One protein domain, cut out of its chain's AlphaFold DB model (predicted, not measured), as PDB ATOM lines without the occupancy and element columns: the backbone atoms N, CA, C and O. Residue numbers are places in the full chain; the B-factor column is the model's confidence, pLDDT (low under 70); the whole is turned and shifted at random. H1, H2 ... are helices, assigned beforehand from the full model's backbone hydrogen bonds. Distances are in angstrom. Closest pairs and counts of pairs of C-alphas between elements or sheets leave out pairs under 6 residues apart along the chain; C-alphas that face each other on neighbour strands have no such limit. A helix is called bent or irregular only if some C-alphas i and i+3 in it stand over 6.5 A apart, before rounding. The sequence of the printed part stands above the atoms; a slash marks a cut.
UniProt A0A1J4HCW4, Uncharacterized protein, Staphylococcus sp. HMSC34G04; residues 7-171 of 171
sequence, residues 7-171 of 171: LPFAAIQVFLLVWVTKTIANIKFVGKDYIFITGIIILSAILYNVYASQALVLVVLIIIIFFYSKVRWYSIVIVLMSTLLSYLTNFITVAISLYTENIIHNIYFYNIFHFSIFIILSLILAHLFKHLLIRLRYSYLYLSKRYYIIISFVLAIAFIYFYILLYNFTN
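Overview. This is residues 7 to 171 of the 171 residues of an uncharacterized protein of Staphylococcus sp. HMSC34G04 (UniProt A0A1J4HCW4). Five long helices make an elongated bundle, part aligned and part crossed, with H3 in its core packing on H1, H2b, H4 and H5. H2 folds back on itself into two arms side by side, with H2a on the far side of H2b and H1 from H3; H5 packs on H3 alone, and residues 135 to 144 stick out where H4 turns toward H5. The printed part has 165 residues with five named helices, H1 to H5 in chain order, and no named strand; the class is all helix. It is compact, with a radius of gyration of the C-alphas of 16.6 A, and spans 53 by 32 by 31 A.

Arrangement. H2, residues 31 to 71, was assigned as one helix by its hydrogen bonds, but is bent: C-alphas 50 and 53 are 9.4 A apart. Its arms H2a, residues 31 to 50, and H2b, residues 53 to 71, touch, at a shallow tilt of 17 degrees, opposite ways; the closest C-alphas are those of Tyr 48 and Ala 55, 5.2 A apart. H2a and H1, residues 7 to 25, form a helical hairpin at a steep tilt of 41 degrees, closest at the C-alphas of Ala 11 and Ile 41, 5.7 A. H2b forms another with the hub H3, residues 74 to 100, closest at the C-alphas of Tyr 68 and Ser 75, 5.0 A. With residues 78 to 86 alone H3 touches H1, at a steep tilt of 49 degrees; the closest C-alphas, of Thr 21 and Ser 82, are 5.6 A apart. H4, residues 107 to 138, forms a hairpin with H3 at 37 degrees, only just a steep tilt; the closest C-alphas, of Thr 93 and Phe 118, are 5.9 A apart. H4 touches H1 with residues 119 to 133 alone, the same way at a shallow tilt of 20 degrees, closest at the C-alphas of Ile 24 and Lys 130, 4.5 A. H5, residues 145 to 170, touches H3, the same way at a shallow tilt of 29 degrees, closest at the C-alphas of Val 77 and Ser 152, 5.2 A. H5 is apart from H1, H2a and H4. Each O i to N i+4 pair is within hydrogen-bond range in H1, H4 and H5; the counts are 15 of 16 in H2a, 11 of 15 in H2b and 22 of 23 in H3.

Along the chain. From first to last C-alpha, H2a measures 29.8 A, H2b 27.7 A, H1 26.9 A, H3 38.8 A, H4 46.9 A and H5 37.5 A. H1 begins with C-alpha 7 at (104.041, 100.186, 140.105), and H5 ends with C-alpha 170 at (91.359, 106.231, 131.077).

Size, cuts and confidence. The two C-alphas farthest apart, of His 105 and Ser 144, are 54.0 A apart. The printed part has no cut and no long link. Its mean pLDDT is 82.8; residues 7, 53, 137 to 145 and 166 to 171 are under 70.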
ATOM      1  N   LEU A   7     103.519 101.428 139.565       64.25
ATOM      2  CA  LEU A   7     104.041 100.186 140.105       64.25
ATOM      3  C   LEU A   7     103.900 100.090 141.639       64.25
ATOM      4  O   LEU A   7     103.294  99.120 142.102       64.25
ATOM      5  N   PRO A   8     104.345 101.075 142.454       70.69
ATOM      6  CA  PRO A   8     104.061 101.085 143.890       70.69
ATOM      7  C   PRO A   8     102.561 101.173 144.199       70.69
ATOM      8  O   PRO A   8     102.100 100.500 145.120       70.69
ATOM      9  N   PHE A   9     101.781 101.929 143.415       74.00
ATOM     10  CA  PHE A   9     100.328 102.006 143.607       74.00
ATOM     11  C   PHE A   9      99.659 100.643 143.381       74.00
ATOM     12  O   PHE A   9      98.906 100.181 144.236       74.00
ATOM     13  N   ALA A  10      99.989  99.960 142.281       78.25
ATOM     14  CA  ALA A  10      99.466  98.632 141.974       78.25
ATOM     15  C   ALA A  10      99.854  97.601 143.045       78.25
ATOM     16  O   ALA A  10      99.012  96.814 143.481       78.25
ATOM     17  N   ALA A  11     101.101  97.628 143.527       82.62
ATOM     18  CA  ALA A  11     101.555  96.733 144.589       82.62
ATOM     19  C   ALA A  11     100.788  96.960 145.905       82.62
ATOM     20  O   ALA A  11     100.314  96.002 146.518       82.62
ATOM     21  N   ILE A  12     100.614  98.224 146.312       85.06
ATOM     22  CA  ILE A  12      99.838  98.597 147.505       85.06
ATOM     23  C   ILE A  12      98.373  98.187 147.345       85.06
ATOM     24  O   ILE A  12      97.783  97.641 148.277       85.06
ATOM     25  N   GLN A  13      97.787  98.399 146.166       86.62
ATOM     26  CA  GLN A  13      96.402  98.038 145.888       86.62
ATOM     27  C   GLN A  13      96.180  96.527 146.002       86.62
ATOM     28  O   GLN A  13      95.217  96.094 146.635       86.62
ATOM     29  N   VAL A  14      97.079  95.710 145.448       90.56
ATOM     30  CA  VAL A  14      96.987  94.244 145.537       90.56
ATOM     31  C   VAL A  14      97.219  93.760 146.966       90.56
ATOM     32  O   VAL A  14      96.472  92.909 147.454       90.56
ATOM     33  N   PHE A  15      98.191  94.339 147.671       91.12
ATOM     34  CA  PHE A  15      98.407  94.059 149.089       91.12
ATOM     35  C   PHE A  15      97.146  94.348 149.918       91.12
ATOM     36  O   PHE A  15      96.687  93.490 150.677       91.12
ATOM     37  N   LEU A  16      96.545  95.527 149.736       91.81
ATOM     38  CA  LEU A  16      95.319  95.916 150.423       91.81
ATOM     39  C   LEU A  16      94.146  95.027 150.038       91.81
ATOM     40  O   LEU A  16      93.407  94.615 150.924       91.81
ATOM     41  N   LEU A  17      93.996  94.656 148.766       93.31
ATOM     42  CA  LEU A  17      92.942  93.743 148.327       93.31
ATOM     43  C   LEU A  17      93.017  92.406 149.078       93.31
ATOM     44  O   LEU A  17      92.009  91.927 149.603       93.31
ATOM     45  N   VAL A  18      94.215  91.827 149.194       93.25
ATOM     46  CA  VAL A  18      94.441  90.599 149.969       93.25
ATOM     47  C   VAL A  18      94.127  90.818 151.452       93.25
ATOM     48  O   VAL A  18      93.490  89.970 152.083       93.25
ATOM     49  N   TRP A  19      94.527  91.958 152.020       93.00
ATOM     50  CA  TRP A  19      94.322  92.265 153.437       93.00
ATOM     51  C   TRP A  19      92.853  92.529 153.798       93.00
ATOM     52  O   TRP A  19      92.353  92.042 154.818       93.00
ATOM     53  N   VAL A  20      92.127  93.244 152.939       93.44
ATOM     54  CA  VAL A  20      90.681  93.474 153.032       93.44
ATOM     55  C   VAL A  20      89.950  92.139 152.931       93.44
ATOM     56  O   VAL A  20      89.151  91.813 153.811       93.44
ATOM     57  N   THR A  21      90.309  91.306 151.948       93.19
ATOM     58  CA  THR A  21      89.727  89.965 151.782       93.19
ATOM     59  C   THR A  21      89.951  89.106 153.029       93.19
ATOM     60  O   THR A  21      89.012  88.496 153.540       93.19
ATOM     61  N   LYS A  22      91.170  89.102 153.585       93.19
ATOM     62  CA  LYS A  22      91.500  88.420 154.850       93.19
ATOM     63  C   LYS A  22      90.615  88.899 156.001       93.19
ATOM     64  O   LYS A  22      90.103  88.079 156.763       93.19
ATOM     65  N   THR A  23      90.450  90.213 156.130       90.50
ATOM     66  CA  THR A  23      89.677  90.847 157.206       90.50
ATOM     67  C   THR A  23      88.210  90.439 157.140       90.50
ATOM     68  O   THR A  23      87.647  90.005 158.149       90.50
ATOM     69  N   ILE A  24      87.620  90.501 155.944       88.75
ATOM     70  CA  ILE A  24      86.230  90.113 155.683       88.75
ATOM     71  C   ILE A  24      86.025  88.612 155.915       88.75
ATOM     72  O   ILE A  24      85.058  88.201 156.557       88.75
ATOM     73  N   ALA A  25      86.951  87.783 155.434       86.88
ATOM     74  CA  ALA A  25      86.872  86.331 155.554       86.88
ATOM     75  C   ALA A  25      87.199  85.800 156.957       86.88
ATOM     76  O   ALA A  25      86.905  84.644 157.255       86.88
ATOM     77  N   ASN A  26      87.794  86.634 157.814       87.56
ATOM     78  CA  ASN A  26      88.214  86.293 159.170       87.56
ATOM     79  C   ASN A  26      89.176  85.086 159.234       87.56
ATOM     80  O   ASN A  26      89.035  84.210 160.087       87.56
ATOM     81  N   ILE A  27      90.152  85.032 158.319       86.75
ATOM     82  CA  ILE A  27      91.134  83.937 158.218       86.75
ATOM     83  C   ILE A  27      92.445  84.330 158.907       86.75
ATOM     84  O   ILE A  27      92.920  85.462 158.784       86.75
ATOM     85  N   LYS A  28      93.079  83.365 159.582       86.38
ATOM     86  CA  LYS A  28      94.457  83.489 160.072       86.38
ATOM     87  C   LYS A  28      95.428  82.961 159.014       86.38
ATOM     88  O   LYS A  28      95.310  81.812 158.598       86.38
ATOM     89  N   PHE A  29      96.375  83.794 158.588       86.81
ATOM     90  CA  PHE A  29      97.439  83.385 157.668       86.81
ATOM     91  C   PHE A  29      98.569  82.675 158.412       86.81
ATOM     92  O   PHE A  29      98.985  83.116 159.484       86.81
ATOM     93  N   VAL A  30      99.065  81.593 157.821       87.31
ATOM     94  CA  VAL A  30     100.247  80.840 158.266       87.31
ATOM     95  C   VAL A  30     101.482  81.367 157.524       87.31
ATOM     96  O   VAL A  30     101.346  81.948 156.455       87.31
ATOM     97  N   GLY A  31     102.700  81.148 158.036       79.81
ATOM     98  CA  GLY A  31     103.952  81.619 157.413       79.81
ATOM     99  C   GLY A  31     104.055  81.378 155.896       79.81
ATOM    100  O   GLY A  31     104.422  82.281 155.151       79.81
ATOM    101  N   LYS A  32     103.633  80.197 155.419       86.12
ATOM    102  CA  LYS A  32     103.613  79.850 153.983       86.12
ATOM    103  C   LYS A  32     102.684  80.749 153.159       86.12
ATOM    104  O   LYS A  32     102.993  81.049 152.014       86.12
ATOM    105  N   ASP A  33     101.572  81.198 153.740       88.19
ATOM    106  CA  ASP A  33     100.600  82.058 153.062       88.19
ATOM    107  C   ASP A  33     101.224  83.420 152.720       88.19
ATOM    108  O   ASP A  33     100.962  83.958 151.650       88.19
ATOM    109  N   TYR A  34     102.112  83.946 153.572       87.38
ATOM    110  CA  TYR A  34     102.811  85.206 153.300       87.38
ATOM    111  C   TYR A  34     103.748  85.112 152.091       87.38
ATOM    112  O   TYR A  34     103.815  86.066 151.323       87.38
ATOM    113  N   ILE A  35     104.400  83.964 151.874       88.31
ATOM    114  CA  ILE A  35     105.256  83.723 150.696       88.31
ATOM    115  C   ILE A  35     104.415  83.711 149.412       88.31
ATOM    116  O   ILE A  35     104.813  84.270 148.393       88.31
ATOM    117  N   PHE A  36     103.223  83.110 149.452       88.94
ATOM    118  CA  PHE A  36     102.309  83.160 148.310       88.94
ATOM    119  C   PHE A  36     101.820  84.583 148.038       88.94
ATOM    120  O   PHE A  36     101.787  85.001 146.886       88.94
ATOM    121  N   ILE A  37     101.480  85.344 149.080       89.88
ATOM    122  CA  ILE A  37     101.005  86.726 148.938       89.88
ATOM    123  C   ILE A  37     102.090  87.623 148.337       89.88
ATOM    124  O   ILE A  37     101.796  88.389 147.422       89.88
ATOM    125  N   THR A  38     103.341  87.514 148.794       87.62
ATOM    126  CA  THR A  38     104.448  88.274 148.193       87.62
ATOM    127  C   THR A  38     104.666  87.874 146.736       87.62
ATOM    128  O   THR A  38     104.835  88.753 145.894       87.62
ATOM    129  N   GLY A  39     104.558  86.583 146.410       88.88
ATOM    130  CA  GLY A  39     104.566  86.100 145.028       88.88
ATOM    131  C   GLY A  39     103.459  86.721 144.169       88.88
ATOM    132  O   GLY A  39     103.733  87.172 143.060       88.88
ATOM    133  N   ILE A  40     102.230  86.818 144.691       89.69
ATOM    134  CA  ILE A  40     101.095  87.452 143.999       89.69
ATOM    135  C   ILE A  40     101.355  88.943 143.756       89.69
ATOM    136  O   ILE A  40     101.064  89.423 142.666       89.69
ATOM    137  N   ILE A  41     101.925  89.666 144.726       88.75
ATOM    138  CA  ILE A  41     102.234  91.103 144.599       88.75
ATOM    139  C   ILE A  41     103.325  91.349 143.546       88.75
ATOM    140  O   ILE A  41     103.223  92.266 142.730       88.75
ATOM    141  N   ILE A  42     104.374  90.524 143.534       86.81
ATOM    142  CA  ILE A  42     105.440  90.630 142.528       86.81
ATOM    143  C   ILE A  42     104.876  90.303 141.142       86.81
ATOM    144  O   ILE A  42     105.083  91.052 140.188       86.81
ATOM    145  N   LEU A  43     104.108  89.216 141.038       87.75
ATOM    146  CA  LEU A  43     103.484  88.804 139.786       87.75
ATOM    147  C   LEU A  43     102.490  89.852 139.276       87.75
ATOM    148  O   LEU A  43     102.436  90.097 138.074       87.75
ATOM    149  N   SER A  44     101.739  90.510 140.163       84.94
ATOM    150  CA  SER A  44     100.811  91.569 139.773       84.94
ATOM    151  C   SER A  44     101.532  92.796 139.229       84.94
ATOM    152  O   SER A  44     101.071  93.371 138.249       84.94
ATOM    153  N   ALA A  45     102.674  93.179 139.809       82.56
ATOM    154  CA  ALA A  45     103.496  94.267 139.285       82.56
ATOM    155  C   ALA A  45     104.050  93.946 137.883       82.56
ATOM    156  O   ALA A  45     104.014  94.795 136.993       82.56
ATOM    157  N   ILE A  46     104.495  92.703 137.658       84.25
ATOM    158  CA  ILE A  46     104.955  92.236 136.339       84.25
ATOM    159  C   ILE A  46     103.801  92.247 135.330       84.25
ATOM    160  O   ILE A  46     103.943  92.787 134.235       84.25
ATOM    161  N   LEU A  47     102.644  91.688 135.702       83.50
ATOM    162  CA  LEU A  47     101.457  91.658 134.847       83.50
ATOM    163  C   LEU A  47     100.994  93.069 134.481       83.50
ATOM    164  O   LEU A  47     100.630  93.295 133.332       83.50
ATOM    165  N   TYR A  48     101.042  94.015 135.422       80.81
ATOM    166  CA  TYR A  48     100.667  95.402 135.169       80.81
ATOM    167  C   TYR A  48     101.585  96.074 134.139       80.81
ATOM    168  O   TYR A  48     101.104  96.801 133.278       80.81
ATOM    169  N   ASN A  49     102.888  95.784 134.150       79.00
ATOM    170  CA  ASN A  49     103.805  96.322 133.140       79.00
ATOM    171  C   ASN A  49     103.539  95.784 131.724       79.00
ATOM    172  O   ASN A  49     103.810  96.486 130.755       79.00
ATOM    173  N   VAL A  50     103.024  94.556 131.593       79.94
ATOM    174  CA  VAL A  50     102.780  93.916 130.286       79.94
ATOM    175  C   VAL A  50     101.366  94.187 129.764       79.94
ATOM    176  O   VAL A  50     101.186  94.474 128.586       79.94
ATOM    177  N   TYR A  51     100.363  94.102 130.639       75.19
ATOM    178  CA  TYR A  51      98.939  94.131 130.288       75.19
ATOM    179  C   TYR A  51      98.201  95.379 130.804       75.19
ATOM    180  O   TYR A  51      96.983  95.483 130.644       75.19
ATOM    181  N   ALA A  52      98.909  96.323 131.440       76.00
ATOM    182  CA  ALA A  52      98.353  97.553 132.006       76.00
ATOM    183  C   ALA A  52      97.102  97.286 132.870       76.00
ATOM    184  O   ALA A  52      97.137  96.489 133.810       76.00
ATOM    185  N   SER A  53      95.973  97.923 132.549       68.69
ATOM    186  CA  SER A  53      94.707  97.791 133.281       68.69
ATOM    187  C   SER A  53      94.083  96.390 133.200       68.69
ATOM    188  O   SER A  53      93.407  95.972 134.143       68.69
ATOM    189  N   GLN A  54      94.361  95.617 132.143       75.12
ATOM    190  CA  GLN A  54      93.824  94.260 131.964       75.12
ATOM    191  C   GLN A  54      94.426  93.254 132.957       75.12
ATOM    192  O   GLN A  54      93.801  92.241 133.281       75.12
ATOM    193  N   ALA A  55      95.605  93.562 133.510       80.88
ATOM    194  CA  ALA A  55      96.262  92.756 134.536       80.88
ATOM    195  C   ALA A  55      95.379  92.536 135.773       80.88
ATOM    196  O   ALA A  55      95.471  91.494 136.422       80.88
ATOM    197  N   LEU A  56      94.495  93.490 136.086       81.44
ATOM    198  CA  LEU A  56      93.651  93.442 137.276       81.44
ATOM    199  C   LEU A  56      92.736  92.210 137.266       81.44
ATOM    200  O   LEU A  56      92.630  91.526 138.282       81.44
ATOM    201  N   VAL A  57      92.145  91.862 136.119       85.69
ATOM    202  CA  VAL A  57      91.264  90.687 135.997       85.69
ATOM    203  C   VAL A  57      92.026  89.396 136.313       85.69
ATOM    204  O   VAL A  57      91.544  88.558 137.078       85.69
ATOM    205  N   LEU A  58      93.246  89.256 135.787       86.81
ATOM    206  CA  LEU A  58      94.103  88.095 136.046       86.81
ATOM    207  C   LEU A  58      94.511  88.010 137.520       86.81
ATOM    208  O   LEU A  58      94.444  86.940 138.121       86.81
ATOM    209  N   VAL A  59      94.878  89.140 138.125       89.94
ATOM    210  CA  VAL A  59      95.246  89.208 139.546       89.94
ATOM    211  C   VAL A  59      94.073  88.798 140.435       89.94
ATOM    212  O   VAL A  59      94.252  88.015 141.368       89.94
ATOM    213  N   VAL A  60      92.856  89.250 140.120       91.38
ATOM    214  CA  VAL A  60      91.644  88.859 140.852       91.38
ATOM    215  C   VAL A  60      91.405  87.352 140.765       91.38
ATOM    216  O   VAL A  60      91.145  86.726 141.792       91.38
ATOM    217  N   LEU A  61      91.558  86.744 139.584       91.62
ATOM    218  CA  LEU A  61      91.430  85.291 139.421       91.62
ATOM    219  C   LEU A  61      92.460  84.521 140.259       91.62
ATOM    220  O   LEU A  61      92.101  83.558 140.939       91.62
ATOM    221  N   ILE A  62      93.719  84.965 140.273       92.50
ATOM    222  CA  ILE A  62      94.782  84.350 141.083       92.50
ATOM    223  C   ILE A  62      94.442  84.431 142.579       92.50
ATOM    224  O   ILE A  62      94.577  83.443 143.304       92.50
ATOM    225  N   ILE A  63      93.943  85.579 143.045       92.94
ATOM    226  CA  ILE A  63      93.531  85.764 144.444       92.94
ATOM    227  C   ILE A  63      92.323  84.879 144.782       92.94
ATOM    228  O   ILE A  63      92.307  84.271 145.855       92.94
ATOM    229  N   ILE A  64      91.342  84.739 143.879       92.94
ATOM    230  CA  ILE A  64      90.220  83.799 144.050       92.94
ATOM    231  C   ILE A  64      90.750  82.380 144.252       92.94
ATOM    232  O   ILE A  64      90.367  81.735 145.225       92.94
ATOM    233  N   ILE A  65      91.657  81.906 143.391       92.44
ATOM    234  CA  ILE A  65      92.241  80.557 143.488       92.44
ATOM    235  C   ILE A  65      92.950  80.369 144.835       92.44
ATOM    236  O   ILE A  65      92.728  79.367 145.523       92.44
ATOM    237  N   PHE A  66      93.750  81.352 145.254       92.44
ATOM    238  CA  PHE A  66      94.439  81.316 146.541       92.44
ATOM    239  C   PHE A  66      93.453  81.206 147.716       92.44
ATOM    240  O   PHE A  66      93.569  80.298 148.543       92.44
ATOM    241  N   PHE A  67      92.432  82.067 147.775       91.75
ATOM    242  CA  PHE A  67      91.438  82.042 148.854       91.75
ATOM    243  C   PHE A  67      90.480  80.845 148.777       91.75
ATOM    244  O   PHE A  67      89.960  80.415 149.813       91.75
ATOM    245  N   TYR A  68      90.266  80.262 147.595       89.31
ATOM    246  CA  TYR A  68      89.442  79.065 147.421       89.31
ATOM    247  C   TYR A  68      89.999  77.881 148.216       89.31
ATOM    248  O   TYR A  68      89.229  77.142 148.833       89.31
ATOM    249  N   SER A  69      91.329  77.768 148.316       87.00
ATOM    250  CA  SER A  69      91.989  76.749 149.145       87.00
ATOM    251  C   SER A  69      91.630  76.840 150.639       87.00
ATOM    252  O   SER A  69      91.694  75.836 151.348       87.00
ATOM    253  N   LYS A  70      91.212  78.019 151.124       86.50
ATOM    254  CA  LYS A  70      90.927  78.283 152.545       86.50
ATOM    255  C   LYS A  70      89.433  78.302 152.863       86.50
ATOM    256  O   LYS A  70      89.031  77.787 153.901       86.50
ATOM    257  N   VAL A  71      88.608  78.896 151.994       84.94
ATOM    258  CA  VAL A  71      87.175  79.137 152.273       84.94
ATOM    259  C   VAL A  71      86.223  78.576 151.214       84.94
ATOM    260  O   VAL A  71      85.018  78.831 151.261       84.94
ATOM    261  N   ARG A  72      86.733  77.757 150.282       87.75
ATOM    262  CA  ARG A  72      85.959  77.094 149.217       87.75
ATOM    263  C   ARG A  72      85.140  78.116 148.414       87.75
ATOM    264  O   ARG A  72      85.627  79.206 148.140       87.75
ATOM    265  N   TRP A  73      83.893  77.802 148.062       82.06
ATOM    266  CA  TRP A  73      82.990  78.646 147.263       82.06
ATOM    267  C   TRP A  73      82.759  80.054 147.816       82.06
ATOM    268  O   TRP A  73      82.481  80.968 147.045       82.06
ATOM    269  N   TYR A  74      82.915  80.256 149.127       83.31
ATOM    270  CA  TYR A  74      82.779  81.586 149.713       83.31
ATOM    271  C   TYR A  74      83.889  82.544 149.250       83.31
ATOM    272  O   TYR A  74      83.655  83.747 149.202       83.31
ATOM    273  N   SER A  75      85.053  82.017 148.837       88.38
ATOM    274  CA  SER A  75      86.183  82.798 148.307       88.38
ATOM    275  C   SER A  75      85.799  83.717 147.148       88.38
ATOM    276  O   SER A  75      86.201  84.874 147.128       88.38
ATOM    277  N   ILE A  76      84.975  83.228 146.222       88.25
ATOM    278  CA  ILE A  76      84.565  83.978 145.034       88.25
ATOM    279  C   ILE A  76      83.792  85.229 145.464       88.25
ATOM    280  O   ILE A  76      84.112  86.335 145.036       88.25
ATOM    281  N   VAL A  77      82.843  85.071 146.392       88.25
ATOM    282  CA  VAL A  77      82.046  86.183 146.927       88.25
ATOM    283  C   VAL A  77      82.925  87.194 147.659       88.25
ATOM    284  O   VAL A  77      82.832  88.385 147.380       88.25
ATOM    285  N   ILE A  78      83.782  86.750 148.585       90.88
ATOM    286  CA  ILE A  78      84.603  87.678 149.383       90.88
ATOM    287  C   ILE A  78      85.627  88.425 148.537       90.88
ATOM    288  O   ILE A  78      85.852  89.605 148.792       90.88
ATOM    289  N   VAL A  79      86.235  87.776 147.540       93.75
ATOM    290  CA  VAL A  79      87.239  88.424 146.695       93.75
ATOM    291  C   VAL A  79      86.552  89.424 145.780       93.75
ATOM    292  O   VAL A  79      86.960  90.581 145.764       93.75
ATOM    293  N   LEU A  80      85.455  89.047 145.110       91.00
ATOM    294  CA  LEU A  80      84.702  89.986 144.274       91.00
ATOM    295  C   LEU A  80      84.164  91.170 145.093       91.00
ATOM    296  O   LEU A  80      84.324  92.317 144.682       91.00
ATOM    297  N   MET A  81      83.626  90.935 146.295       90.00
ATOM    298  CA  MET A  81      83.236  92.034 147.189       90.00
ATOM    299  C   MET A  81      84.420  92.934 147.539       90.00
ATOM    300  O   MET A  81      84.300  94.153 147.483       90.00
ATOM    301  N   SER A  82      85.572  92.351 147.876       92.88
ATOM    302  CA  SER A  82      86.772  93.119 148.227       92.88
ATOM    303  C   SER A  82      87.286  93.943 147.043       92.88
ATOM    304  O   SER A  82      87.744  95.066 147.239       92.88
ATOM    305  N   THR A  83      87.159  93.436 145.813       91.38
ATOM    306  CA  THR A  83      87.503  94.199 144.601       91.38
ATOM    307  C   THR A  83      86.563  95.378 144.374       91.38
ATOM    308  O   THR A  83      87.034  96.480 144.105       91.38
ATOM    309  N   LEU A  84      85.252  95.190 144.566       90.62
ATOM    310  CA  LEU A  84      84.272  96.276 144.486       90.62
ATOM    311  C   LEU A  84      84.518  97.331 145.572       90.62
ATOM    312  O   LEU A  84      84.468  98.525 145.286       90.62
ATOM    313  N   LEU A  85      84.865  96.904 146.793       91.50
ATOM    314  CA  LEU A  85      85.306  97.812 147.854       91.50
ATOM    315  C   LEU A  85      86.529  98.612 147.427       91.50
ATOM    316  O   LEU A  85      86.538  99.823 147.604       91.50
ATOM    317  N   SER A  86      87.537  97.958 146.846       89.56
ATOM    318  CA  SER A  86      88.742  98.643 146.380       89.56
ATOM    319  C   SER A  86      88.424  99.695 145.317       89.56
ATOM    320  O   SER A  86      89.034 100.763 145.354       89.56
ATOM    321  N   TYR A  87      87.486  99.436 144.399       86.50
ATOM    322  CA  TYR A  87      87.042 100.438 143.426       86.50
ATOM    323  C   TYR A  87      86.317 101.605 144.090       86.50
ATOM    324  O   TYR A  87      86.619 102.756 143.785       86.50
ATOM    325  N   LEU A  88      85.415 101.323 145.034       87.94
ATOM    326  CA  LEU A  88      84.706 102.357 145.784       87.94
ATOM    327  C   LEU A  88      85.677 103.232 146.585       87.94
ATOM    328  O   LEU A  88      85.586 104.455 146.546       87.94
ATOM    329  N   THR A  89      86.638 102.616 147.278       89.56
ATOM    330  CA  THR A  89      87.695 103.340 147.990       89.56
ATOM    331  C   THR A  89      88.489 104.196 147.014       89.56
ATOM    332  O   THR A  89      88.666 105.379 147.277       89.56
ATOM    333  N   ASN A  90      88.912 103.651 145.867       86.56
ATOM    334  CA  ASN A  90      89.684 104.408 144.881       86.56
ATOM    335  C   ASN A  90      88.907 105.635 144.386       86.56
ATOM    336  O   ASN A  90      89.434 106.740 144.409       86.56
ATOM    337  N   PHE A  91      87.629 105.460 144.046       84.38
ATOM    338  CA  PHE A  91      86.756 106.551 143.619       84.38
ATOM    339  C   PHE A  91      86.652 107.666 144.671       84.38
ATOM    340  O   PHE A  91      86.853 108.835 144.351       84.38
ATOM    341  N   ILE A  92      86.401 107.315 145.938       87.56
ATOM    342  CA  ILE A  92      86.326 108.295 147.034       87.56
ATOM    343  C   ILE A  92      87.672 109.004 147.222       87.56
ATOM    344  O   ILE A  92      87.711 110.212 147.436       87.56
ATOM    345  N   THR A  93      88.781 108.268 147.130       86.12
ATOM    346  CA  THR A  93      90.118 108.831 147.361       86.12
ATOM    347  C   THR A  93      90.500 109.811 146.257       86.12
ATOM    348  O   THR A  93      90.953 110.906 146.570       86.12
ATOM    349  N   VAL A  94      90.223 109.475 144.993       82.94
ATOM    350  CA  VAL A  94      90.405 110.376 143.842       82.94
ATOM    351  C   VAL A  94      89.509 111.610 143.965       82.94
ATOM    352  O   VAL A  94      89.960 112.727 143.732       82.94
ATOM    353  N   ALA A  95      88.253 111.449 144.391       84.38
ATOM    354  CA  ALA A  95      87.372 112.592 144.621       84.38
ATOM    355  C   ALA A  95      87.951 113.548 145.679       84.38
ATOM    356  O   ALA A  95      87.980 114.754 145.458       84.38
ATOM    357  N   ILE A  96      88.468 113.021 146.795       83.88
ATOM    358  CA  ILE A  96      89.145 113.822 147.829       83.88
ATOM    359  C   ILE A  96      90.420 114.466 147.270       83.88
ATOM    360  O   ILE A  96      90.699 115.630 147.558       83.88
ATOM    361  N   SER A  97      91.179 113.733 146.454       79.19
ATOM    362  CA  SER A  97      92.465 114.179 145.924       79.19
ATOM    363  C   SER A  97      92.328 115.438 145.069       79.19
ATOM    364  O   SER A  97      93.110 116.373 145.251       79.19
ATOM    365  N   LEU A  98      91.281 115.510 144.238       80.44
ATOM    366  CA  LEU A  98      90.955 116.671 143.402       80.44
ATOM    367  C   LEU A  98      90.733 117.955 144.217       80.44
ATOM    368  O   LEU A  98      91.113 119.038 143.783       80.44
ATOM    369  N   TYR A  99      90.167 117.857 145.424       81.38
ATOM    370  CA  TYR A  99      90.014 119.022 146.307       81.38
ATOM    371  C   TYR A  99      91.335 119.449 146.962       81.38
ATOM    372  O   TYR A  99      91.507 120.617 147.306       81.38
ATOM    373  N   THR A 100      92.270 118.516 147.143       78.88
ATOM    374  CA  THR A 100      93.555 118.764 147.821       78.88
ATOM    375  C   THR A 100      94.704 119.152 146.895       78.88
ATOM    376  O   THR A 100      95.715 119.671 147.376       78.88
ATOM    377  N   GLU A 101      94.549 118.956 145.583       72.88
ATOM    378  CA  GLU A 101      95.560 119.285 144.570       72.88
ATOM    379  C   GLU A 101      95.945 120.774 144.601       72.88
ATOM    380  O   GLU A 101      97.118 121.118 144.491       72.88
ATOM    381  N   ASN A 102      94.985 121.657 144.892       72.06
ATOM    382  CA  ASN A 102      95.215 123.103 144.987       72.06
ATOM    383  C   ASN A 102      95.920 123.551 146.283       72.06
ATOM    384  O   ASN A 102      96.256 124.724 146.433       72.06
ATOM    385  N   ILE A 103      96.119 122.644 147.243       76.19
ATOM    386  CA  ILE A 103      96.675 122.954 148.567       76.19
ATOM    387  C   ILE A 103      98.120 122.449 148.655       76.19
ATOM    388  O   ILE A 103      99.022 123.176 149.079       76.19
ATOM    389  N   ILE A 104      98.366 121.206 148.232       74.38
ATOM    390  CA  ILE A 104      99.661 120.536 148.390       74.38
ATOM    391  C   ILE A 104     100.426 120.567 147.068       74.38
ATOM    392  O   ILE A 104     100.221 119.742 146.187       74.38
ATOM    393  N   HIS A 105     101.383 121.486 146.968       72.75
ATOM    394  CA  HIS A 105     102.168 121.686 145.747       72.75
ATOM    395  C   HIS A 105     103.325 120.677 145.598       72.75
ATOM    396  O   HIS A 105     103.874 120.510 144.511       72.75
ATOM    397  N   ASN A 106     103.716 119.992 146.682       80.62
ATOM    398  CA  ASN A 106     104.782 118.990 146.649       80.62
ATOM    399  C   ASN A 106     104.226 117.594 146.323       80.62
ATOM    400  O   ASN A 106     103.484 117.009 147.114       80.62
ATOM    401  N   ILE A 107     104.662 117.037 145.191       77.25
ATOM    402  CA  ILE A 107     104.179 115.764 144.641       77.25
ATOM    403  C   ILE A 107     104.389 114.563 145.578       77.25
ATOM    404  O   ILE A 107     103.541 113.673 145.645       77.25
ATOM    405  N   TYR A 108     105.479 114.541 146.352       78.06
ATOM    406  CA  TYR A 108     105.762 113.442 147.280       78.06
ATOM    407  C   TYR A 108     104.808 113.465 148.478       78.06
ATOM    408  O   TYR A 108     104.260 112.428 148.853       78.06
ATOM    409  N   PHE A 109     104.563 114.651 149.044       79.00
ATOM    410  CA  PHE A 109     103.609 114.823 150.142       79.00
ATOM    411  C   PHE A 109     102.174 114.546 149.696       79.00
ATOM    412  O   PHE A 109     101.434 113.886 150.424       79.00
ATOM    413  N   TYR A 110     101.806 114.981 148.490       81.12
ATOM    414  CA  TYR A 110     100.506 114.684 147.895       81.12
ATOM    415  C   TYR A 110     100.276 113.169 147.778       81.12
ATOM    416  O   TYR A 110      99.257 112.656 148.241       81.12
ATOM    417  N   ASN A 111     101.260 112.430 147.254       77.81
ATOM    418  CA  ASN A 111     101.163 110.978 147.116       77.81
ATOM    419  C   ASN A 111     101.033 110.275 148.475       77.81
ATOM    420  O   ASN A 111     100.146 109.441 148.646       77.81
ATOM    421  N   ILE A 112     101.872 110.620 149.457       83.12
ATOM    422  CA  ILE A 112     101.809 110.034 150.809       83.12
ATOM    423  C   ILE A 112     100.438 110.277 151.446       83.12
ATOM    424  O   ILE A 112      99.858 109.364 152.040       83.12
ATOM    425  N   PHE A 113      99.902 111.489 151.304       84.25
ATOM    426  CA  PHE A 113      98.586 111.848 151.815       84.25
ATOM    427  C   PHE A 113      97.479 111.017 151.151       84.25
ATOM    428  O   PHE A 113      96.683 110.380 151.843       84.25
ATOM    429  N   HIS A 114      97.493 110.929 149.820       82.56
ATOM    430  CA  HIS A 114      96.544 110.128 149.054       82.56
ATOM    431  C   HIS A 114      96.584 108.641 149.448       82.56
ATOM    432  O   HIS A 114      95.548 108.039 149.740       82.56
ATOM    433  N   PHE A 115      97.780 108.048 149.532       84.00
ATOM    434  CA  PHE A 115      97.956 106.654 149.946       84.00
ATOM    435  C   PHE A 115      97.458 106.395 151.367       84.00
ATOM    436  O   PHE A 115      96.833 105.366 151.625       84.00
ATOM    437  N   SER A 116      97.706 107.330 152.282       87.94
ATOM    438  CA  SER A 116      97.277 107.209 153.675       87.94
ATOM    439  C   SER A 116      95.754 107.180 153.784       87.94
ATOM    440  O   SER A 116      95.205 106.305 154.457       87.94
ATOM    441  N   ILE A 117      95.059 108.070 153.066       88.69
ATOM    442  CA  ILE A 117      93.590 108.076 153.013       88.69
ATOM    443  C   ILE A 117      93.075 106.769 152.416       88.69
ATOM    444  O   ILE A 117      92.183 106.155 152.999       88.69
ATOM    445  N   PHE A 118      93.658 106.313 151.304       88.31
ATOM    446  CA  PHE A 118      93.255 105.063 150.661       88.31
ATOM    447  C   PHE A 118      93.358 103.867 151.622       88.31
ATOM    448  O   PHE A 118      92.408 103.093 151.766       88.31
ATOM    449  N   ILE A 119      94.481 103.735 152.340       90.94
ATOM    450  CA  ILE A 119      94.698 102.667 153.327       90.94
ATOM    451  C   ILE A 119      93.659 102.753 154.449       90.94
ATOM    452  O   ILE A 119      92.973 101.767 154.722       90.94
ATOM    453  N   ILE A 120      93.507 103.920 155.080       92.00
ATOM    454  CA  ILE A 120      92.589 104.106 156.212       92.00
ATOM    455  C   ILE A 120      91.153 103.786 155.790       92.00
ATOM    456  O   ILE A 120      90.465 103.001 156.445       92.00
ATOM    457  N   LEU A 121      90.718 104.342 154.659       92.06
ATOM    458  CA  LEU A 121      89.368 104.172 154.147       92.06
ATOM    459  C   LEU A 121      89.089 102.706 153.784       92.06
ATOM    460  O   LEU A 121      88.059 102.166 154.186       92.06
ATOM    461  N   SER A 122      90.026 102.028 153.112       91.56
ATOM    462  CA  SER A 122      89.878 100.608 152.763       91.56
ATOM    463  C   SER A 122      89.702  99.714 153.998       91.56
ATOM    464  O   SER A 122      88.850  98.822 154.005       91.56
ATOM    465  N   LEU A 123      90.446  99.980 155.079       92.62
ATOM    466  CA  LEU A 123      90.355  99.222 156.326       92.62
ATOM    467  C   LEU A 123      89.040  99.480 157.067       92.62
ATOM    468  O   LEU A 123      88.450  98.533 157.598       92.62
ATOM    469  N   ILE A 124      88.556 100.725 157.083       92.38
ATOM    470  CA  ILE A 124      87.253 101.080 157.667       92.38
ATOM    471  C   ILE A 124      86.134 100.347 156.920       92.38
ATOM    472  O   ILE A 124      85.330  99.648 157.544       92.38
ATOM    473  N   LEU A 125      86.113 100.435 155.585       90.12
ATOM    474  CA  LEU A 125      85.108  99.753 154.769       90.12
ATOM    475  C   LEU A 125      85.167  98.234 154.956       90.12
ATOM    476  O   LEU A 125      84.120  97.600 155.081       90.12
ATOM    477  N   ALA A 126      86.360  97.643 155.044       92.12
ATOM    478  CA  ALA A 126      86.514  96.208 155.272       92.12
ATOM    479  C   ALA A 126      85.839  95.746 156.575       92.12
ATOM    480  O   ALA A 126      85.166  94.713 156.592       92.12
ATOM    481  N   HIS A 127      85.984  96.509 157.663       90.56
ATOM    482  CA  HIS A 127      85.352  96.189 158.945       90.56
ATOM    483  C   HIS A 127      83.829  96.343 158.895       90.56
ATOM    484  O   HIS A 127      83.113  95.462 159.379       90.56
ATOM    485  N   LEU A 128      83.329  97.408 158.260       88.94
ATOM    486  CA  LEU A 128      81.892  97.611 158.051       88.94
ATOM    487  C   LEU A 128      81.279  96.455 157.248       88.94
ATOM    488  O   LEU A 128      80.280  95.863 157.660       88.94
ATOM    489  N   PHE A 129      81.922  96.064 156.146       87.31
ATOM    490  CA  PHE A 129      81.454  94.966 155.300       87.31
ATOM    491  C   PHE A 129      81.566  93.600 155.970       87.31
ATOM    492  O   PHE A 129      80.679  92.766 155.792       87.31
ATOM    493  N   LYS A 130      82.601  93.368 156.784       89.62
ATOM    494  CA  LYS A 130      82.692  92.165 157.621       89.62
ATOM    495  C   LYS A 130      81.461  92.043 158.517       89.62
ATOM    496  O   LYS A 130      80.845  90.980 158.571       89.62
ATOM    497  N   HIS A 131      81.096  93.125 159.204       84.44
ATOM    498  CA  HIS A 131      79.934  93.132 160.088       84.44
ATOM    499  C   HIS A 131      78.632  92.882 159.312       84.44
ATOM    500  O   HIS A 131      77.812  92.058 159.720       84.44
ATOM    501  N   LEU A 132      78.488  93.514 158.143       82.81
ATOM    502  CA  LEU A 132      77.344  93.331 157.252       82.81
ATOM    503  C   LEU A 132      77.221  91.878 156.763       82.81
ATOM    504  O   LEU A 132      76.146  91.291 156.860       82.81
ATOM    505  N   LEU A 133      78.317  91.251 156.324       81.31
ATOM    506  CA  LEU A 133      78.324  89.855 155.872       81.31
ATOM    507  C   LEU A 133      78.021  88.861 156.993       81.31
ATOM    508  O   LEU A 133      77.311  87.883 156.761       81.31
ATOM    509  N   ILE A 134      78.515  89.104 158.210       80.50
ATOM    510  CA  ILE A 134      78.164  88.283 159.377       80.50
ATOM    511  C   ILE A 134      76.659  88.375 159.641       80.50
ATOM    512  O   ILE A 134      76.011  87.347 159.818       80.50
ATOM    513  N   ARG A 135      76.081  89.580 159.603       77.69
ATOM    514  CA  ARG A 135      74.643  89.781 159.820       77.69
ATOM    515  C   ARG A 135      73.790  89.129 158.727       77.69
ATOM    516  O   ARG A 135      72.790  88.492 159.045       77.69
ATOM    517  N   LEU A 136      74.217  89.211 157.464       71.94
ATOM    518  CA  LEU A 136      73.574  88.511 156.346       71.94
ATOM    519  C   LEU A 136      73.648  86.986 156.495       71.94
ATOM    520  O   LEU A 136      72.687  86.296 156.174       71.94
ATOM    521  N   ARG A 137      74.753  86.458 157.037       68.31
ATOM    522  CA  ARG A 137      74.934  85.024 157.318       68.31
ATOM    523  C   ARG A 137      73.937  84.458 158.323       68.31
ATOM    524  O   ARG A 137      73.612  83.279 158.232       68.31
ATOM    525  N   TYR A 138      73.488  85.269 159.279       64.75
ATOM    526  CA  TYR A 138      72.477  84.864 160.258       64.75
ATOM    527  C   TYR A 138      71.057  84.824 159.670       64.75
ATOM    528  O   TYR A 138      70.186  84.180 160.247       64.75
ATOM    529  N   SER A 139      70.812  85.455 158.514       61.66
ATOM    530  CA  SER A 139      69.555  85.274 157.781       61.66
ATOM    531  C   SER A 139      69.549  83.928 157.049       61.66
ATOM    532  O   SER A 139      70.444  83.620 156.265       61.66
ATOM    533  N   TYR A 140      68.504  83.134 157.295       48.16
ATOM    534  CA  TYR A 140      68.305  81.721 156.923       48.16
ATOM    535  C   TYR A 140      68.527  81.322 155.438       48.16
ATOM    536  O   TYR A 140      68.517  80.133 155.126       48.16
ATOM    537  N   LEU A 141      68.772  82.255 154.509       51.47
ATOM    538  CA  LEU A 141      68.982  81.977 153.075       51.47
ATOM    539  C   LEU A 141      70.408  81.509 152.694       51.47
ATOM    540  O   LEU A 141      70.644  81.131 151.546       51.47
ATOM    541  N   TYR A 142      71.365  81.508 153.627       48.09
ATOM    542  CA  TYR A 142      72.805  81.489 153.314       48.09
ATOM    543  C   TYR A 142      73.485  80.103 153.198       48.09
ATOM    544  O   TYR A 142      74.655  80.005 152.831       48.09
ATOM    545  N   LEU A 143      72.804  79.000 153.522       58.09
ATOM    546  CA  LEU A 143      73.476  77.698 153.713       58.09
ATOM    547  C   LEU A 143      73.601  76.823 152.454       58.09
ATOM    548  O   LEU A 143      74.291  75.803 152.488       58.09
ATOM    549  N   SER A 144      72.994  77.206 151.327       66.75
ATOM    550  CA  SER A 144      73.066  76.406 150.097       66.75
ATOM    551  C   SER A 144      74.173  76.886 149.150       66.75
ATOM    552  O   SER A 144      74.355  78.081 148.924       66.75
ATOM    553  N   LYS A 145      74.886  75.945 148.513       69.88
ATOM    554  CA  LYS A 145      75.894  76.245 147.471       69.88
ATOM    555  C   LYS A 145      75.338  77.143 146.351       69.88
ATOM    556  O   LYS A 145      76.072  77.951 145.796       69.88
ATOM    557  N   ARG A 146      74.038  77.023 146.053       75.88
ATOM    558  CA  ARG A 146      73.334  77.807 145.026       75.88
ATOM    559  C   ARG A 146      73.315  79.302 145.350       75.88
ATOM    560  O   ARG A 146      73.474  80.114 144.449       75.88
ATOM    561  N   TYR A 147      73.193  79.661 146.625       77.69
ATOM    562  CA  TYR A 147      73.143  81.057 147.052       77.69
ATOM    563  C   TYR A 147      74.464  81.793 146.781       77.69
ATOM    564  O   TYR A 147      74.461  82.882 146.209       77.69
ATOM    565  N   TYR A 148      75.608  81.164 147.086       74.62
ATOM    566  CA  TYR A 148      76.921  81.734 146.766       74.62
ATOM    567  C   TYR A 148      77.129  81.923 145.265       74.62
ATOM    568  O   TYR A 148      77.748  82.905 144.867       74.62
ATOM    569  N   ILE A 149      76.613  81.010 144.438       81.31
ATOM    570  CA  ILE A 149      76.701  81.113 142.977       81.31
ATOM    571  C   ILE A 149      75.895  82.317 142.482       81.31
ATOM    572  O   ILE A 149      76.430  83.118 141.722       81.31
ATOM    573  N   ILE A 150      74.655  82.491 142.956       83.56
ATOM    574  CA  ILE A 150      73.798  83.625 142.571       83.56
ATOM    575  C   ILE A 150      74.454  84.953 142.963       83.56
ATOM    576  O   ILE A 150      74.574  85.847 142.131       83.56
ATOM    577  N   ILE A 151      74.936  85.071 144.205       84.31
ATOM    578  CA  ILE A 151      75.635  86.282 144.653       84.31
ATOM    579  C   ILE A 151      76.892  86.517 143.819       84.31
ATOM    580  O   ILE A 151      77.091  87.618 143.321       84.31
ATOM    581  N   SER A 152      77.726  85.493 143.630       82.69
ATOM    582  CA  SER A 152      78.953  85.623 142.835       82.69
ATOM    583  C   SER A 152      78.656  86.085 141.412       82.69
ATOM    584  O   SER A 152      79.401  86.896 140.878       82.69
ATOM    585  N   PHE A 153      77.561  85.613 140.814       86.56
ATOM    586  CA  PHE A 153      77.132  86.028 139.484       86.56
ATOM    587  C   PHE A 153      76.763  87.515 139.435       86.56
ATOM    588  O   PHE A 153      77.281  88.248 138.595       86.56
ATOM    589  N   VAL A 154      75.944  87.990 140.380       87.81
ATOM    590  CA  VAL A 154      75.592  89.420 140.489       87.81
ATOM    591  C   VAL A 154      76.842  90.279 140.704       87.81
ATOM    592  O   VAL A 154      77.008  91.318 140.067       87.81
ATOM    593  N   LEU A 155      77.758  89.826 141.560       86.62
ATOM    594  CA  LEU A 155      79.017  90.519 141.832       86.62
ATOM    595  C   LEU A 155      79.952  90.534 140.626       86.62
ATOM    596  O   LEU A 155      80.628  91.533 140.407       86.62
ATOM    597  N   ALA A 156      79.998  89.456 139.846       86.06
ATOM    598  CA  ALA A 156      80.796  89.393 138.629       86.06
ATOM    599  C   ALA A 156      80.276  90.387 137.581       86.06
ATOM    600  O   ALA A 156      81.075  91.092 136.973       86.06
ATOM    601  N   ILE A 157      78.952  90.508 137.425       87.81
ATOM    602  CA  ILE A 157      78.343  91.526 136.554       87.81
ATOM    603  C   ILE A 157      78.721  92.931 137.028       87.81
ATOM    604  O   ILE A 157      79.166  93.748 136.223       87.81
ATOM    605  N   ALA A 158      78.600  93.207 138.330       87.81
ATOM    606  CA  ALA A 158      78.996  94.496 138.893       87.81
ATOM    607  C   ALA A 158      80.488  94.780 138.654       87.81
ATOM    608  O   ALA A 158      80.850  95.877 138.237       87.81
ATOM    609  N   PHE A 159      81.352  93.784 138.856       85.25
ATOM    610  CA  PHE A 159      82.785  93.897 138.598       85.25
ATOM    611  C   PHE A 159      83.076  94.237 137.131       85.25
ATOM    612  O   PHE A 159      83.836  95.166 136.870       85.25
ATOM    613  N   ILE A 160      82.443  93.539 136.183       86.56
ATOM    614  CA  ILE A 160      82.591  93.807 134.744       86.56
ATOM    615  C   ILE A 160      82.122  95.226 134.409       86.56
ATOM    616  O   ILE A 160      82.819  95.946 133.699       86.56
ATOM    617  N   TYR A 161      80.976  95.648 134.948       86.25
ATOM    618  CA  TYR A 161      80.443  96.992 134.734       86.25
ATOM    619  C   TYR A 161      81.418  98.078 135.207       86.25
ATOM    620  O   TYR A 161      81.774  98.970 134.436       86.25
ATOM    621  N   PHE A 162      81.909  97.978 136.448       80.12
ATOM    622  CA  PHE A 162      82.879  98.934 136.988       80.12
ATOM    623  C   PHE A 162      84.215  98.900 136.240       80.12
ATOM    624  O   PHE A 162      84.829  99.948 136.048       80.12
ATOM    625  N   TYR A 163      84.649  97.725 135.784       81.44
ATOM    626  CA  TYR A 163      85.861  97.580 134.984       81.44
ATOM    627  C   TYR A 163      85.751  98.305 133.633       81.44
ATOM    628  O   TYR A 163      86.650  99.064 133.277       81.44
ATOM    629  N   ILE A 164      84.640  98.127 132.904       83.25
ATOM    630  CA  ILE A 164      84.397  98.814 131.622       83.25
ATOM    631  C   ILE A 164      84.320 100.327 131.829       83.25
ATOM    632  O   ILE A 164      84.916 101.087 131.069       83.25
ATOM    633  N   LEU A 165      83.610 100.766 132.871       77.69
ATOM    634  CA  LEU A 165      83.493 102.181 133.198       77.69
ATOM    635  C   LEU A 165      84.873 102.799 133.447       77.69
ATOM    636  O   LEU A 165      85.194 103.817 132.846       77.69
ATOM    637  N   LEU A 166      85.716 102.150 134.255       69.38
ATOM    638  CA  LEU A 166      87.078 102.613 134.516       69.38
ATOM    639  C   LEU A 166      87.930 102.659 133.239       69.38
ATOM    640  O   LEU A 166      88.631 103.640 133.021       69.38
ATOM    641  N   TYR A 167      87.845 101.631 132.389       68.19
ATOM    642  CA  TYR A 167      88.581 101.572 131.123       68.19
ATOM    643  C   TYR A 167      88.242 102.752 130.198       68.19
ATOM    644  O   TYR A 167      89.140 103.372 129.630       68.19
ATOM    645  N   ASN A 168      86.958 103.109 130.107       59.84
ATOM    646  CA  ASN A 168      86.482 104.219 129.279       59.84
ATOM    647  C   ASN A 168      86.855 105.608 129.821       59.84
ATOM    648  O   ASN A 168      86.852 106.559 129.055       59.84
ATOM    649  N   PHE A 169      87.154 105.746 131.116       53.59
ATOM    650  CA  PHE A 169      87.624 107.012 131.697       53.59
ATOM    651  C   PHE A 169      89.134 107.228 131.522       53.59
ATOM    652  O   PHE A 169      89.615 108.340 131.728       53.59
ATOM    653  N   THR A 170      89.892 106.175 131.200       50.00
ATOM    654  CA  THR A 170      91.359 106.231 131.077       50.00
ATOM    655  C   THR A 170      91.877 106.369 129.642       50.00
ATOM    656  O   THR A 170      93.074 106.597 129.475       50.00
ATOM    657  N   ASN A 171      91.001 106.231 128.641       41.12
ATOM    658  CA  ASN A 171      91.263 106.464 127.214       41.12
ATOM    659  C   ASN A 171      90.570 107.746 126.752       41.12
ATOM    660  O   ASN A 171      91.140 108.423 125.872       41.12
TER     661      ASN A 171